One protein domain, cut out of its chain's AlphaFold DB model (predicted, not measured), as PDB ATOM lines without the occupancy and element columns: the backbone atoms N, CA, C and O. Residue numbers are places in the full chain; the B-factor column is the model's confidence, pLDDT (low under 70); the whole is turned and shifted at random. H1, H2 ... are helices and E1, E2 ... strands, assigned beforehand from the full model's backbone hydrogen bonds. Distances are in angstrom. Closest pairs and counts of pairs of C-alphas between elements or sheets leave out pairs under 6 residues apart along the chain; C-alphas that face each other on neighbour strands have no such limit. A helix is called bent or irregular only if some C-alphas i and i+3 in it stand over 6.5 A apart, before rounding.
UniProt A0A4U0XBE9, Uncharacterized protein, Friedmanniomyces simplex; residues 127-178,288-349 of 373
ATOM      1  N   GLY A 127     131.716 227.281 165.689       51.94
ATOM      2  CA  GLY A 127     131.445 228.370 164.746       51.94
ATOM      3  C   GLY A 127     132.713 229.016 164.170       51.94
ATOM      4  O   GLY A 127     132.676 229.613 163.101       51.94
ATOM      5  N   SER A 128     133.842 228.915 164.874       61.25
ATOM      6  CA  SER A 128     135.097 229.592 164.525       61.25
ATOM      7  C   SER A 128     136.280 228.655 164.326       61.25
ATOM      8  O   SER A 128     137.219 229.056 163.646       61.25
ATOM      9  N   VAL A 129     136.243 227.442 164.887       71.06
ATOM     10  CA  VAL A 129     137.334 226.466 164.816       71.06
ATOM     11  C   VAL A 129     136.791 225.098 164.428       71.06
ATOM     12  O   VAL A 129     135.892 224.586 165.090       71.06
ATOM     13  N   SER A 130     137.343 224.500 163.378       80.31
ATOM     14  CA  SER A 130     137.054 223.120 162.977       80.31
ATOM     15  C   SER A 130     138.342 222.359 162.688       80.31
ATOM     16  O   SER A 130     139.371 222.963 162.393       80.31
ATOM     17  N   TRP A 131     138.302 221.033 162.775       84.56
ATOM     18  CA  TRP A 131     139.464 220.180 162.541       84.56
ATOM     19  C   TRP A 131     139.225 219.264 161.357       84.56
ATOM     20  O   TRP A 131     138.128 218.738 161.158       84.56
ATOM     21  N   ARG A 132     140.268 219.069 160.556       85.69
ATOM     22  CA  ARG A 132     140.301 217.989 159.576       85.69
ATOM     23  C   ARG A 132     140.353 216.645 160.320       85.69
ATOM     24  O   ARG A 132     140.826 216.578 161.450       85.69
ATOM     25  N   LYS A 133     139.874 215.569 159.684       83.69
ATOM     26  CA  LYS A 133     139.823 214.215 160.276       83.69
ATOM     27  C   LYS A 133     141.178 213.713 160.796       83.69
ATOM     28  O   LYS A 133     141.200 212.946 161.747       83.69
ATOM     29  N   ASP A 134     142.274 214.156 160.185       83.88
ATOM     30  CA  ASP A 134     143.646 213.822 160.583       83.88
ATOM     31  C   ASP A 134     144.125 214.561 161.846       83.88
ATOM     32  O   ASP A 134     145.174 214.223 162.379       83.88
ATOM     33  N   ARG A 135     143.379 215.567 162.330       83.69
ATOM     34  CA  ARG A 135     143.752 216.468 163.436       83.69
ATOM     35  C   ARG A 135     145.081 217.208 163.232       83.69
ATOM     36  O   ARG A 135     145.616 217.792 164.167       83.69
ATOM     37  N   LEU A 136     145.596 217.249 162.005       86.62
ATOM     38  CA  LEU A 136     146.842 217.946 161.671       86.62
ATOM     39  C   LEU A 136     146.588 219.362 161.156       86.62
ATOM     40  O   LEU A 136     147.475 220.219 161.200       86.62
ATOM     41  N   VAL A 137     145.376 219.615 160.656       88.38
ATOM     42  CA  VAL A 137     144.967 220.914 160.121       88.38
ATOM     43  C   VAL A 137     143.703 221.393 160.818       88.38
ATOM     44  O   VAL A 137     142.642 220.774 160.724       88.38
ATOM     45  N   MET A 138     143.821 222.544 161.468       89.38
ATOM     46  CA  MET A 138     142.715 223.274 162.068       89.38
ATOM     47  C   MET A 138     142.274 224.382 161.109       89.38
ATOM     48  O   MET A 138     143.110 225.041 160.505       89.38
ATOM     49  N   SER A 139     140.980 224.638 160.967       85.06
ATOM     50  CA  SER A 139     140.458 225.802 160.251       85.06
ATOM     51  C   SER A 139     139.949 226.826 161.252       85.06
ATOM     52  O   SER A 139     139.005 226.548 161.984       85.06
ATOM     53  N   TYR A 140     140.553 228.011 161.270       83.19
ATOM     54  CA  TYR A 140     140.105 229.142 162.077       83.19
ATOM     55  C   TYR A 140     139.414 230.172 161.178       83.19
ATOM     56  O   TYR A 140     140.049 230.724 160.280       83.19
ATOM     57  N   ARG A 141     138.114 230.428 161.381       78.44
ATOM     58  CA  ARG A 141     137.280 231.315 160.534       78.44
ATOM     59  C   ARG A 141     137.473 231.033 159.035       78.44
ATOM     60  O   ARG A 141     137.776 231.932 158.252       78.44
ATOM     61  N   SER A 142     137.360 229.757 158.670       77.56
ATOM     62  CA  SER A 142     137.536 229.243 157.302       77.56
ATOM     63  C   SER A 142     138.951 229.359 156.716       77.56
ATOM     64  O   SER A 142     139.139 229.063 155.539       77.56
ATOM     65  N   ARG A 143     139.964 229.741 157.508       83.38
ATOM     66  CA  ARG A 143     141.373 229.706 157.091       83.38
ATOM     67  C   ARG A 143     142.087 228.489 157.678       83.38
ATOM     68  O   ARG A 143     142.103 228.352 158.902       83.38
ATOM     69  N   PRO A 144     142.690 227.621 156.851       88.75
ATOM     70  CA  PRO A 144     143.421 226.465 157.342       88.75
ATOM     71  C   PRO A 144     144.768 226.877 157.948       88.75
ATOM     72  O   PRO A 144     145.553 227.610 157.346       88.75
ATOM     73  N   ILE A 145     145.050 226.352 159.133       91.12
ATOM     74  CA  ILE A 145     146.288 226.493 159.888       91.12
ATOM     75  C   ILE A 145     146.748 225.079 160.260       91.12
ATOM     76  O   ILE A 145     146.145 224.400 161.089       91.12
ATOM     77  N   SER A 146     147.814 224.608 159.617       91.94
ATOM     78  CA  SER A 146     148.422 223.313 159.938       91.94
ATOM     79  C   SER A 146     149.234 223.389 161.232       91.94
ATOM     80  O   SER A 146     149.984 224.353 161.414       91.94
ATOM     81  N   LEU A 147     149.199 222.337 162.048       91.31
ATOM     82  CA  LEU A 147     150.036 222.215 163.246       91.31
ATOM     83  C   LEU A 147     151.534 222.294 162.930       91.31
ATOM     84  O   LEU A 147     152.276 222.924 163.678       91.31
ATOM     85  N   ALA A 148     151.969 221.742 161.793       92.44
ATOM     86  CA  ALA A 148     153.356 221.840 161.336       92.44
ATOM     87  C   ALA A 148     153.816 223.305 161.220       92.44
ATOM     88  O   ALA A 148     154.833 223.679 161.795       92.44
ATOM     89  N   ARG A 149     153.012 224.168 160.581       93.38
ATOM     90  CA  ARG A 149     153.299 225.612 160.500       93.38
ATOM     91  C   ARG A 149     153.310 226.301 161.862       93.38
ATOM     92  O   ARG A 149     154.132 227.185 162.063       93.38
ATOM     93  N   ILE A 150     152.435 225.914 162.792       92.00
ATOM     94  CA  ILE A 150     152.459 226.459 164.160       92.00
ATOM     95  C   ILE A 150     153.755 226.056 164.872       92.00
ATOM     96  O   ILE A 150     154.396 226.901 165.494       92.00
ATOM     97  N   ARG A 151     154.179 224.792 164.741       91.88
ATOM     98  CA  ARG A 151     155.445 224.299 165.298       91.88
ATOM     99  C   ARG A 151     156.637 225.069 164.730       91.88
ATOM    100  O   ARG A 151     157.460 225.544 165.508       91.88
ATOM    101  N   THR A 152     156.697 225.237 163.408       95.06
ATOM    102  CA  THR A 152     157.736 226.033 162.737       95.06
ATOM    103  C   THR A 152     157.720 227.478 163.228       95.06
ATOM    104  O   THR A 152     158.742 227.964 163.692       95.06
ATOM    105  N   MET A 153     156.549 228.123 163.263       94.50
ATOM    106  CA  MET A 153     156.394 229.489 163.770       94.50
ATOM    107  C   MET A 153     156.978 229.652 165.180       94.50
ATOM    108  O   MET A 153     157.740 230.582 165.427       94.50
ATOM    109  N   ILE A 154     156.620 228.762 166.111       92.00
ATOM    110  CA  ILE A 154     157.105 228.817 167.497       92.00
ATOM    111  C   ILE A 154     158.623 228.603 167.542       92.00
ATOM    112  O   ILE A 154     159.323 229.348 168.228       92.00
ATOM    113  N   GLY A 155     159.135 227.616 166.800       94.06
ATOM    114  CA  GLY A 155     160.569 227.339 166.710       94.06
ATOM    115  C   GLY A 155     161.367 228.530 166.177       94.06
ATOM    116  O   GLY A 155     162.384 228.902 166.766       94.06
ATOM    117  N   ASP A 156     160.871 229.172 165.123       94.56
ATOM    118  CA  ASP A 156     161.514 230.327 164.505       94.56
ATOM    119  C   ASP A 156     161.505 231.540 165.437       94.56
ATOM    120  O   ASP A 156     162.537 232.181 165.607       94.56
ATOM    121  N   VAL A 157     160.375 231.831 166.096       94.00
ATOM    122  CA  VAL A 157     160.269 232.949 167.050       94.00
ATOM    123  C   VAL A 157     161.243 232.766 168.216       94.00
ATOM    124  O   VAL A 157     161.912 233.719 168.615       94.00
ATOM    125  N   ILE A 158     161.365 231.546 168.752       93.88
ATOM    126  CA  ILE A 158     162.320 231.245 169.829       93.88
ATOM    127  C   ILE A 158     163.761 231.404 169.332       93.88
ATOM    128  O   ILE A 158     164.586 232.001 170.024       93.88
ATOM    129  N   THR A 159     164.066 230.899 168.136       93.81
ATOM    130  CA  THR A 159     165.411 230.973 167.549       93.81
ATOM    131  C   THR A 159     165.809 232.418 167.260       93.81
ATOM    132  O   THR A 159     166.909 232.841 167.608       93.81
ATOM    133  N   GLU A 160     164.898 233.212 166.705       94.38
ATOM    134  CA  GLU A 160     165.112 234.629 166.431       94.38
ATOM    135  C   GLU A 160     165.289 235.436 167.723       94.38
ATOM    136  O   GLU A 160     166.173 236.294 167.806       94.38
ATOM    137  N   ALA A 161     164.488 235.151 168.755       93.25
ATOM    138  CA  ALA A 161     164.638 235.774 170.065       93.25
ATOM    139  C   ALA A 161     165.997 235.434 170.696       93.25
ATOM    140  O   ALA A 161     166.676 236.329 171.203       93.25
ATOM    141  N   ALA A 162     166.426 234.171 170.609       92.44
ATOM    142  CA  ALA A 162     167.746 233.742 171.054       92.44
ATOM    143  C   ALA A 162     168.859 234.468 170.294       92.44
ATOM    144  O   ALA A 162     169.774 235.021 170.904       92.44
ATOM    145  N   ASP A 163     168.770 234.524 168.968       92.94
ATOM    146  CA  ASP A 163     169.766 235.189 168.142       92.94
ATOM    147  C   ASP A 163     169.853 236.683 168.464       92.94
ATOM    148  O   ASP A 163     170.960 237.196 168.642       92.94
ATOM    149  N   LYS A 164     168.723 237.375 168.647       93.38
ATOM    150  CA  LYS A 164     168.698 238.780 169.083       93.38
ATOM    151  C   LYS A 164     169.323 238.966 170.464       93.38
ATOM    152  O   LYS A 164     170.158 239.854 170.623       93.38
ATOM    153  N   LEU A 165     168.973 238.125 171.437       92.06
ATOM    154  CA  LEU A 165     169.536 238.180 172.786       92.06
ATOM    155  C   LEU A 165     171.066 238.067 172.752       92.06
ATOM    156  O   LEU A 165     171.772 238.942 173.249       92.06
ATOM    157  N   TRP A 166     171.586 237.023 172.111       91.75
ATOM    158  CA  TRP A 166     173.022 236.758 172.100       91.75
ATOM    159  C   TRP A 166     173.803 237.761 171.251       91.75
ATOM    160  O   TRP A 166     174.842 238.247 171.689       91.75
ATOM    161  N   THR A 167     173.312 238.096 170.056       91.56
ATOM    162  CA  THR A 167     174.080 238.913 169.101       91.56
ATOM    163  C   THR A 167     173.898 240.413 169.302       91.56
ATOM    164  O   THR A 167     174.869 241.155 169.169       91.56
ATOM    165  N   LYS A 168     172.678 240.878 169.605       90.19
ATOM    166  CA  LYS A 168     172.361 242.312 169.692       90.19
ATOM    167  C   LYS A 168     172.463 242.857 171.108       90.19
ATOM    168  O   LYS A 168     172.853 244.007 171.254       90.19
ATOM    169  N   LEU A 169     172.091 242.062 172.114       88.88
ATOM    170  CA  LEU A 169     172.076 242.522 173.507       88.88
ATOM    171  C   LEU A 169     173.349 242.132 174.255       88.88
ATOM    172  O   LEU A 169     173.886 242.943 174.996       88.88
ATOM    173  N   MET A 170     173.852 240.913 174.048       86.44
ATOM    174  CA  MET A 170     175.053 240.435 174.744       86.44
ATOM    175  C   MET A 170     176.336 240.502 173.909       86.44
ATOM    176  O   MET A 170     177.407 240.183 174.422       86.44
ATOM    177  N   TRP A 171     176.239 240.893 172.634       88.75
ATOM    178  CA  TRP A 171     177.363 241.009 171.695       88.75
ATOM    179  C   TRP A 171     178.277 239.767 171.635       88.75
ATOM    180  O   TRP A 171     179.497 239.874 171.500       88.75
ATOM    181  N   ARG A 172     177.700 238.561 171.719       85.25
ATOM    182  CA  ARG A 172     178.424 237.282 171.633       85.25
ATOM    183  C   ARG A 172     178.152 236.552 170.317       85.25
ATOM    184  O   ARG A 172     177.030 236.530 169.810       85.25
ATOM    185  N   LYS A 173     179.197 235.900 169.789       83.25
ATOM    186  CA  LYS A 173     179.088 234.938 168.677       83.25
ATOM    187  C   LYS A 173     178.456 233.627 169.162       83.25
ATOM    188  O   LYS A 173     178.405 233.371 170.364       83.25
ATOM    189  N   ARG A 174     177.975 232.801 168.223       78.00
ATOM    190  CA  ARG A 174     177.292 231.526 168.519       78.00
ATOM    191  C   ARG A 174     178.139 230.569 169.366       78.00
ATOM    192  O   ARG A 174     177.583 229.938 170.254       78.00
ATOM    193  N   ASP A 175     179.453 230.564 169.173       80.19
ATOM    194  CA  ASP A 175     180.377 229.642 169.854       80.19
ATOM    195  C   ASP A 175     180.562 229.947 171.350       80.19
ATOM    196  O   ASP A 175     181.044 229.112 172.103       80.19
ATOM    197  N   TYR A 176     180.155 231.141 171.793       79.00
ATOM    198  CA  TYR A 176     180.251 231.575 173.192       79.00
ATOM    199  C   TYR A 176     178.891 231.598 173.896       79.00
ATOM    200  O   TYR A 176     178.740 232.250 174.934       79.00
ATOM    201  N   ARG A 177     177.873 230.954 173.313       85.12
ATOM    202  CA  ARG A 177     176.585 230.771 173.985       85.12
ATOM    203  C   ARG A 177     176.758 229.762 175.107       85.12
ATOM    204  O   ARG A 177     177.403 228.736 174.926       85.12
ATOM    205  N   PHE A 178     176.167 230.059 176.252       85.50
ATOM    206  CA  PHE A 178     176.182 229.176 177.409       85.50
ATOM    207  C   PHE A 178     174.773 229.022 177.962       85.50
ATOM    208  O   PHE A 178     173.906 229.875 177.749       85.50
ATOM    209  N   PHE A 288     158.265 242.920 183.644       77.12
ATOM    210  CA  PHE A 288     159.252 242.479 182.640       77.12
ATOM    211  C   PHE A 288     159.167 243.276 181.337       77.12
ATOM    212  O   PHE A 288     160.180 243.550 180.698       77.12
ATOM    213  N   TRP A 289     157.939 243.629 180.953       83.31
ATOM    214  CA  TRP A 289     157.623 244.328 179.718       83.31
ATOM    215  C   TRP A 289     157.137 245.735 180.041       83.31
ATOM    216  O   TRP A 289     155.943 245.972 180.238       83.31
ATOM    217  N   ALA A 290     158.080 246.666 180.101       82.19
ATOM    218  CA  ALA A 290     157.832 248.075 180.360       82.19
ATOM    219  C   ALA A 290     158.685 248.962 179.448       82.19
ATOM    220  O   ALA A 290     159.593 248.499 178.751       82.19
ATOM    221  N   ASN A 291     158.347 250.241 179.402       79.44
ATOM    222  CA  ASN A 291     159.168 251.303 178.838       79.44
ATOM    223  C   ASN A 291     159.164 252.509 179.790       79.44
ATOM    224  O   ASN A 291     158.604 252.442 180.882       79.44
ATOM    225  N   GLU A 292     159.768 253.615 179.360       76.56
ATOM    226  CA  GLU A 292     159.811 254.881 180.109       76.56
ATOM    227  C   GLU A 292     158.424 255.463 180.445       76.56
ATOM    228  O   GLU A 292     158.298 256.268 181.359       76.56
ATOM    229  N   TYR A 293     157.367 255.009 179.763       79.50
ATOM    230  CA  TYR A 293     155.982 255.424 180.001       79.50
ATOM    231  C   TYR A 293     155.187 254.434 180.868       79.50
ATOM    232  O   TYR A 293     153.999 254.649 181.110       79.50
ATOM    233  N   GLY A 294     155.815 253.348 181.330       80.94
ATOM    234  CA  GLY A 294     155.199 252.332 182.181       80.94
ATOM    235  C   GLY A 294     155.058 250.951 181.524       80.94
ATOM    236  O   GLY A 294     155.730 250.635 180.535       80.94
ATOM    237  N   PRO A 295     154.226 250.063 182.099       85.00
ATOM    238  CA  PRO A 295     154.058 248.702 181.601       85.00
ATOM    239  C   PRO A 295     153.424 248.686 180.209       85.00
ATOM    240  O   PRO A 295     152.586 249.522 179.868       85.00
ATOM    241  N   TRP A 296     153.805 247.707 179.390       86.19
ATOM    242  CA  TRP A 296     153.233 247.560 178.054       86.19
ATOM    243  C   TRP A 296     151.728 247.287 178.129       86.19
ATOM    244  O   TRP A 296     151.279 246.354 178.794       86.19
ATOM    245  N   GLY A 297     150.953 248.067 177.375       82.56
ATOM    246  CA  GLY A 297     149.526 247.828 177.191       82.56
ATOM    247  C   GLY A 297     149.233 246.552 176.396       82.56
ATOM    248  O   GLY A 297     150.035 246.078 175.581       82.56
ATOM    249  N   THR A 298     148.029 246.007 176.587       80.62
ATOM    250  CA  THR A 298     147.536 244.817 175.867       80.62
ATOM    251  C   THR A 298     147.491 245.023 174.348       80.62
ATOM    252  O   THR A 298     147.580 244.063 173.574       80.62
ATOM    253  N   ASP A 299     147.368 246.270 173.890       86.00
ATOM    254  CA  ASP A 299     147.362 246.623 172.473       86.00
ATOM    255  C   ASP A 299     148.696 246.275 171.798       86.00
ATOM    256  O   ASP A 299     148.700 245.783 170.667       86.00
ATOM    257  N   ARG A 300     149.821 246.457 172.500       88.75
ATOM    258  CA  ARG A 300     151.154 246.168 171.970       88.75
ATOM    259  C   ARG A 300     151.346 244.675 171.745       88.75
ATOM    260  O   ARG A 300     151.744 244.281 170.651       88.75
ATOM    261  N   LEU A 301     150.990 243.848 172.729       87.44
ATOM    262  CA  LEU A 301     151.018 242.390 172.578       87.44
ATOM    263  C   LEU A 301     150.107 241.941 171.430       87.44
ATOM    264  O   LEU A 301     150.513 241.145 170.588       87.44
ATOM    265  N   THR A 302     148.908 242.518 171.340       89.12
ATOM    266  CA  THR A 302     147.959 242.205 170.265       89.12
ATOM    267  C   THR A 302     148.520 242.561 168.886       89.12
ATOM    268  O   THR A 302     148.337 241.796 167.942       89.12
ATOM    269  N   LYS A 303     149.218 243.697 168.745       93.62
ATOM    270  CA  LYS A 303     149.892 244.091 167.494       93.62
ATOM    271  C   LYS A 303     151.000 243.106 167.116       93.62
ATOM    272  O   LYS A 303     151.072 242.716 165.954       93.62
ATOM    273  N   ILE A 304     151.817 242.685 168.084       92.44
ATOM    274  CA  ILE A 304     152.903 241.718 167.862       92.44
ATOM    275  C   ILE A 304     152.332 240.364 167.429       92.44
ATOM    276  O   ILE A 304     152.720 239.863 166.381       92.44
ATOM    277  N   ILE A 305     151.360 239.814 168.167       92.25
ATOM    278  CA  ILE A 305     150.726 238.530 167.819       92.25
ATOM    279  C   ILE A 305     150.105 238.600 166.423       92.25
ATOM    280  O   ILE A 305     150.312 237.695 165.619       92.25
ATOM    281  N   ARG A 306     149.400 239.690 166.096       94.62
ATOM    282  CA  ARG A 306     148.825 239.888 164.759       94.62
ATOM    283  C   ARG A 306     149.889 239.836 163.670       94.62
ATOM    284  O   ARG A 306     149.676 239.128 162.696       94.62
ATOM    285  N   ARG A 307     151.004 240.551 163.847       95.00
ATOM    286  CA  ARG A 307     152.108 240.575 162.880       95.00
ATOM    287  C   ARG A 307     152.702 239.182 162.682       95.00
ATOM    288  O   ARG A 307     152.727 238.701 161.560       95.00
ATOM    289  N   GLU A 308     153.125 238.527 163.764       94.44
ATOM    290  CA  GLU A 308     153.803 237.224 163.672       94.44
ATOM    291  C   GLU A 308     152.890 236.141 163.082       94.44
ATOM    292  O   GLU A 308     153.325 235.321 162.279       94.44
ATOM    293  N   THR A 309     151.607 236.140 163.453       93.69
ATOM    294  CA  THR A 309     150.642 235.154 162.942       93.69
ATOM    295  C   THR A 309     150.256 235.423 161.489       93.69
ATOM    296  O   THR A 309     150.094 234.486 160.709       93.69
ATOM    297  N   GLU A 310     150.168 236.688 161.079       93.88
ATOM    298  CA  GLU A 310     149.943 237.058 159.682       93.88
ATOM    299  C   GLU A 310     151.129 236.658 158.801       93.88
ATOM    300  O   GLU A 310     150.930 235.975 157.800       93.88
ATOM    301  N   GLU A 311     152.351 236.987 159.216       93.88
ATOM    302  CA  GLU A 311     153.576 236.685 158.476       93.88
ATOM    303  C   GLU A 311     153.842 235.175 158.378       93.88
ATOM    304  O   GLU A 311     154.086 234.646 157.295       93.88
ATOM    305  N   ARG A 312     153.741 234.446 159.495       93.81
ATOM    306  CA  ARG A 312     154.179 233.041 159.564       93.81
ATOM    307  C   ARG A 312     153.048 232.044 159.316       93.81
ATOM    308  O   ARG A 312     153.264 230.994 158.703       93.81
ATOM    309  N   LEU A 313     151.819 232.357 159.739       91.75
ATOM    310  CA  LEU A 313     150.644 231.485 159.564       91.75
ATOM    311  C   LEU A 313     149.724 231.928 158.417       91.75
ATOM    312  O   LEU A 313     148.828 231.172 158.038       91.75
ATOM    313  N   GLY A 314     149.911 233.121 157.840       89.81
ATOM    314  CA  GLY A 314     148.989 233.681 156.840       89.81
ATOM    315  C   GLY A 314     147.619 234.060 157.420       89.81
ATOM    316  O   GLY A 314     146.653 234.281 156.683       89.81
ATOM    317  N   THR A 315     147.496 234.093 158.750       88.81
ATOM    318  CA  THR A 315     146.236 234.367 159.444       88.81
ATOM    319  C   THR A 315     146.474 235.341 160.576       88.81
ATOM    320  O   THR A 315     147.204 235.055 161.513       88.81
ATOM    321  N   ARG A 316     145.801 236.488 160.509       90.19
ATOM    322  CA  ARG A 316     145.909 237.533 161.518       90.19
ATOM    323  C   ARG A 316     145.091 237.170 162.756       90.19
ATOM    324  O   ARG A 316     143.864 237.263 162.732       90.19
ATOM    325  N   LEU A 317     145.766 236.805 163.841       88.75
ATOM    326  CA  LEU A 317     145.134 236.467 165.118       88.75
ATOM    327  C   LEU A 317     145.317 237.602 166.130       88.75
ATOM    328  O   LEU A 317     146.401 238.159 166.277       88.75
ATOM    329  N   THR A 318     144.255 237.969 166.849       87.75
ATOM    330  CA  THR A 318     144.394 238.751 168.089       87.75
ATOM    331  C   THR A 318     144.916 237.879 169.228       87.75
ATOM    332  O   THR A 318     144.941 236.657 169.124       87.75
ATOM    333  N   THR A 319     145.264 238.490 170.362       82.12
ATOM    334  CA  THR A 319     145.602 237.761 171.597       82.12
ATOM    335  C   THR A 319     144.491 236.796 172.027       82.12
ATOM    336  O   THR A 319     144.777 235.677 172.445       82.12
ATOM    337  N   LEU A 320     143.219 237.200 171.893       80.38
ATOM    338  CA  LEU A 320     142.072 236.346 172.215       80.38
ATOM    339  C   LEU A 320     141.921 235.206 171.199       80.38
ATOM    340  O   LEU A 320     141.710 234.062 171.593       80.38
ATOM    341  N   ASP A 321     142.073 235.504 169.906       83.75
ATOM    342  CA  ASP A 321     141.991 234.482 168.857       83.75
ATOM    343  C   ASP A 321     143.109 233.444 169.025       83.75
ATOM    344  O   ASP A 321     142.846 232.247 168.973       83.75
ATOM    345  N   TYR A 322     144.340 233.892 169.303       86.88
ATOM    346  CA  TYR A 322     145.480 233.022 169.587       86.88
ATOM    347  C   TYR A 322     145.209 232.112 170.788       86.88
ATOM    348  O   TYR A 322     145.482 230.917 170.724       86.88
ATOM    349  N   LEU A 323     144.621 232.649 171.861       82.19
ATOM    350  CA  LEU A 323     144.234 231.853 173.022       82.19
ATOM    351  C   LEU A 323     143.190 230.788 172.655       82.19
ATOM    352  O   LEU A 323     143.320 229.643 173.073       82.19
ATOM    353  N   HIS A 324     142.180 231.136 171.854       78.00
ATOM    354  CA  HIS A 324     141.178 230.170 171.394       78.00
ATOM    355  C   HIS A 324     141.797 229.065 170.533       78.00
ATOM    356  O   HIS A 324     141.441 227.898 170.690       78.00
ATOM    357  N   VAL A 325     142.738 229.424 169.656       84.69
ATOM    358  CA  VAL A 325     143.503 228.468 168.848       84.69
ATOM    359  C   VAL A 325     144.330 227.546 169.743       84.69
ATOM    360  O   VAL A 325     144.227 226.332 169.608       84.69
ATOM    361  N   ALA A 326     145.084 228.095 170.697       85.06
ATOM    362  CA  ALA A 326     145.907 227.315 171.620       85.06
ATOM    363  C   ALA A 326     145.073 226.321 172.443       85.06
ATOM    364  O   ALA A 326     145.419 225.146 172.502       85.06
ATOM    365  N   ILE A 327     143.938 226.761 172.996       79.50
ATOM    366  CA  ILE A 327     143.014 225.888 173.739       79.50
ATOM    367  C   ILE A 327     142.452 224.791 172.831       79.50
ATOM    368  O   ILE A 327     142.284 223.654 173.264       79.50
ATOM    369  N   SER A 328     142.141 225.110 171.572       79.75
ATOM    370  CA  SER A 328     141.657 224.094 170.640       79.75
ATOM    371  C   SER A 328     142.722 223.046 170.329       79.75
ATOM    372  O   SER A 328     142.378 221.875 170.228       79.75
ATOM    373  N   ILE A 329     143.984 223.455 170.174       84.25
ATOM    374  CA  ILE A 329     145.110 222.534 169.967       84.25
ATOM    375  C   ILE A 329     145.283 221.649 171.200       84.25
ATOM    376  O   ILE A 329     145.384 220.437 171.069       84.25
ATOM    377  N   GLU A 330     145.271 222.248 172.390       78.06
ATOM    378  CA  GLU A 330     145.399 221.539 173.664       78.06
ATOM    379  C   GLU A 330     144.344 220.432 173.796       78.06
ATOM    380  O   GLU A 330     144.684 219.282 174.055       78.06
ATOM    381  N   ARG A 331     143.074 220.749 173.524       74.56
ATOM    382  CA  ARG A 331     141.971 219.780 173.606       74.56
ATOM    383  C   ARG A 331     142.112 218.623 172.619       74.56
ATOM    384  O   ARG A 331     141.897 217.479 172.998       74.56
ATOM    385  N   GLU A 332     142.461 218.912 171.368       79.06
ATOM    386  CA  GLU A 332     142.475 217.897 170.305       79.06
ATOM    387  C   GLU A 332     143.744 217.039 170.286       79.06
ATOM    388  O   GLU A 332     143.678 215.862 169.921       79.06
ATOM    389  N   VAL A 333     144.891 217.624 170.652       77.06
ATOM    390  CA  VAL A 333     146.212 216.979 170.571       77.06
ATOM    391  C   VAL A 333     146.626 216.353 171.903       77.06
ATOM    392  O   VAL A 333     147.223 215.282 171.897       77.06
ATOM    393  N   VAL A 334     146.320 216.989 173.040       70.38
ATOM    394  CA  VAL A 334     146.718 216.498 174.377       70.38
ATOM    395  C   VAL A 334     145.621 215.623 175.009       70.38
ATOM    396  O   VAL A 334     145.915 214.749 175.820       70.38
ATOM    397  N   GLY A 335     144.363 215.787 174.585       60.69
ATOM    398  CA  GLY A 335     143.236 214.925 174.959       60.69
ATOM    399  C   GLY A 335     142.579 215.246 176.310       60.69
ATOM    400  O   GLY A 335     142.991 216.138 177.055       60.69
ATOM    401  N   ASP A 336     141.527 214.484 176.636       53.06
ATOM    402  CA  ASP A 336     140.638 214.734 177.785       53.06
ATOM    403  C   ASP A 336     141.298 214.543 179.164       53.06
ATOM    404  O   ASP A 336     140.824 215.065 180.175       53.06
ATOM    405  N   HIS A 337     142.421 213.827 179.243       47.66
ATOM    406  CA  HIS A 337     143.135 213.625 180.508       47.66
ATOM    407  C   HIS A 337     143.799 214.908 181.030       47.66
ATOM    408  O   HIS A 337     143.905 215.091 182.242       47.66
ATOM    409  N   PHE A 338     144.177 215.834 180.144       46.16
ATOM    410  CA  PHE A 338     144.708 217.140 180.543       46.16
ATOM    411  C   PHE A 338     143.588 218.098 180.984       46.16
ATOM    412  O   PHE A 338     143.729 218.830 181.965       46.16
ATOM    413  N   THR A 339     142.427 218.043 180.322       41.62
ATOM    414  CA  THR A 339     141.251 218.843 180.702       41.62
ATOM    415  C   THR A 339     140.601 218.345 181.995       41.62
ATOM    416  O   THR A 339     140.034 219.154 182.732       41.62
ATOM    417  N   GLN A 340     140.742 217.059 182.347       37.34
ATOM    418  CA  GLN A 340     140.238 216.487 183.602       37.34
ATOM    419  C   GLN A 340     140.810 217.145 184.865       37.34
ATOM    420  O   GLN A 340     140.061 217.311 185.825       37.34
ATOM    421  N   GLY A 341     142.070 217.599 184.868       37.47
ATOM    422  CA  GLY A 341     142.627 218.370 185.992       37.47
ATOM    423  C   GLY A 341     141.934 219.728 186.187       37.47
ATOM    424  O   GLY A 341     141.813 220.228 187.301       37.47
ATOM    425  N   TYR A 342     141.397 220.303 185.107       35.47
ATOM    426  CA  TYR A 342     140.563 221.505 185.160       35.47
ATOM    427  C   TYR A 342     139.107 221.207 185.550       35.47
ATOM    428  O   TYR A 342     138.452 222.086 186.108       35.47
ATOM    429  N   ILE A 343     138.606 220.005 185.232       35.69
ATOM    430  CA  ILE A 343     137.204 219.590 185.397       35.69
ATOM    431  C   ILE A 343     136.943 219.007 186.799       35.69
ATOM    432  O   ILE A 343     136.030 219.492 187.468       35.69
ATOM    433  N   LYS A 344     137.750 218.047 187.284       28.81
ATOM    434  CA  LYS A 344     137.517 217.354 188.572       28.81
ATOM    435  C   LYS A 344     137.570 218.290 189.782       28.81
ATOM    436  O   LYS A 344     136.696 218.221 190.635       28.81
ATOM    437  N   GLU A 345     138.503 219.240 189.818       35.41
ATOM    438  CA  GLU A 345     138.597 220.197 190.935       35.41
ATOM    439  C   GLU A 345     137.494 221.269 190.934       35.41
ATOM    440  O   GLU A 345     137.352 222.013 191.903       35.41
ATOM    441  N   THR A 346     136.719 221.390 189.849       33.25
ATOM    442  CA  THR A 346     135.569 222.309 189.799       33.25
ATOM    443  C   THR A 346     134.236 221.656 190.132       33.25
ATOM    444  O   THR A 346     133.267 222.397 190.294       33.25
ATOM    445  N   SER A 347     134.171 220.324 190.247       26.81
ATOM    446  CA  SER A 347     132.927 219.624 190.569       26.81
ATOM    447  C   SER A 347     132.906 218.935 191.927       26.81
ATOM    448  O   SER A 347     131.832 218.920 192.493       26.81
ATOM    449  N   GLU A 348     134.004 218.439 192.503       28.03
ATOM    450  CA  GLU A 348     133.968 217.861 193.861       28.03
ATOM    451  C   GLU A 348     135.388 217.599 194.383       28.03
ATOM    452  O   GLU A 348     136.263 217.127 193.658       28.03
ATOM    453  N   ILE A 349     135.619 217.934 195.655       30.41
ATOM    454  CA  ILE A 349     136.827 217.574 196.400       30.41
ATOM    455  C   ILE A 349     136.652 216.123 196.851       30.41
ATOM    456  O   ILE A 349     135.905 215.870 197.791       30.41
TER     457      ILE A 349
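AT A GLANCE: This is residues 127 to 178 and 288 to 349 of the 373 residues of an uncharacterized protein of Friedmanniomyces simplex (UniProt A0A4U0XBE9). A small antiparallel sheet of three short strands, E1, E2 and E3, lies at one end of the model with H3 over one of its faces, and from E3 the long helix H1 leads straight away from the sheet like an arm. H2 bridges H1 and H3, its last residues meeting the early part of H1 and its early residues meeting the beginning of H3, while beyond H3 the last helix turns off, with residues 340 to 349 sticking out. The printed part has 114 residues, with three named strands followed by four named helices in the order E1 E2 E3 H1 H2 H3 H4; the sheet runs E1, E2, E3. The class is mostly helix, with 67 residues in helices and 11 in strands. The whole is loose, with a radius of gyration of the C-alphas of 18.1 A, and the C-alphas span 50 by 37 by 32 A.

IN THESE COORDINATES: E1 is residues 129 to 131, beginning with C-alpha 129 at (137.334, 226.466, 164.816). E2 is residues 137 to 140 and E3 is residues 143 to 146. H1 follows E3 with no residue between, residues 147 to 169, and measures 31.7 A from its first to its last C-alpha, the last at (172.076, 242.522, 173.507). It is neither bent nor irregular, but only just: C-alphas 166 and 169 are 6.0 A apart. After the cut, H2 is residues 298 to 313, 21.3 A long. H3 is residues 319 to 334, 21.5 A long. H4 is residues 336 to 347, 15.7 A long, ending with C-alpha 347 at (132.927, 219.624, 190.569); it too is neither bent nor irregular, but only just, with C-alphas 342 and 345 6.2 A apart.

HOW THE PARTS SIT: The strands form a meander, each the antiparallel neighbour of the one before. E1 and E2 are a hairpin with directions at 163 degrees, and N 139 and O 130 are within hydrogen-bond range at 2.7 A. E2 and E3 are a hairpin at 147 degrees, with N 145 and O 138 at 2.7 A and N 140 and O 143 at 2.9 A. H3 is on the sheet, giving two layers, a helix on one face of a sheet; its height over the sheet is 10.0 A. It lies over E1 and E2 and runs along the strands, at 23 degrees to E1 on the local plane. H2 touches H3 at a steep tilt of 55 degrees, the same way, with its residues 301 to 306 alone; the closest C-alphas are those of Thr 302 and Thr 319, 5.2 A apart. H1 touches H2 at a steep tilt of 62 degrees, opposite ways, with residues 149 to 153 of H1 alone; the closest C-alphas are those of Met 153 and Arg 312, 5.9 A apart. H1 and H3 are apart, but only just, at 8.3 A. H4 is close to H3 but not clearly touching, the closest C-alphas being those of Arg 331 and Thr 339 at 7.2 A; their lines are about perpendicular at 71 degrees, only just past steep. H4 is apart from H1 and H2. In H1, H2 and H3 every O i to N i+4 pair is within hydrogen-bond range, in H4 4 of 8.

THE WHOLE: The two C-alphas farthest apart are those of Lys 173 and Glu 348, 54.4 A. Residues 179 to 287 are not printed, and C-alphas 178 and 288 are 22.2 A apart across this cut, which falls in the link from H1 to H2. The links that are printed whole are tight. Residues 290 to 295 stand free, with residues 290 to 291 paired antiparallel with 294 to 295. The mean pLDDT of the printed part is 79.8; residues 127 to 128 and 335 to 349 are under 70, and the mean over H4 is 38.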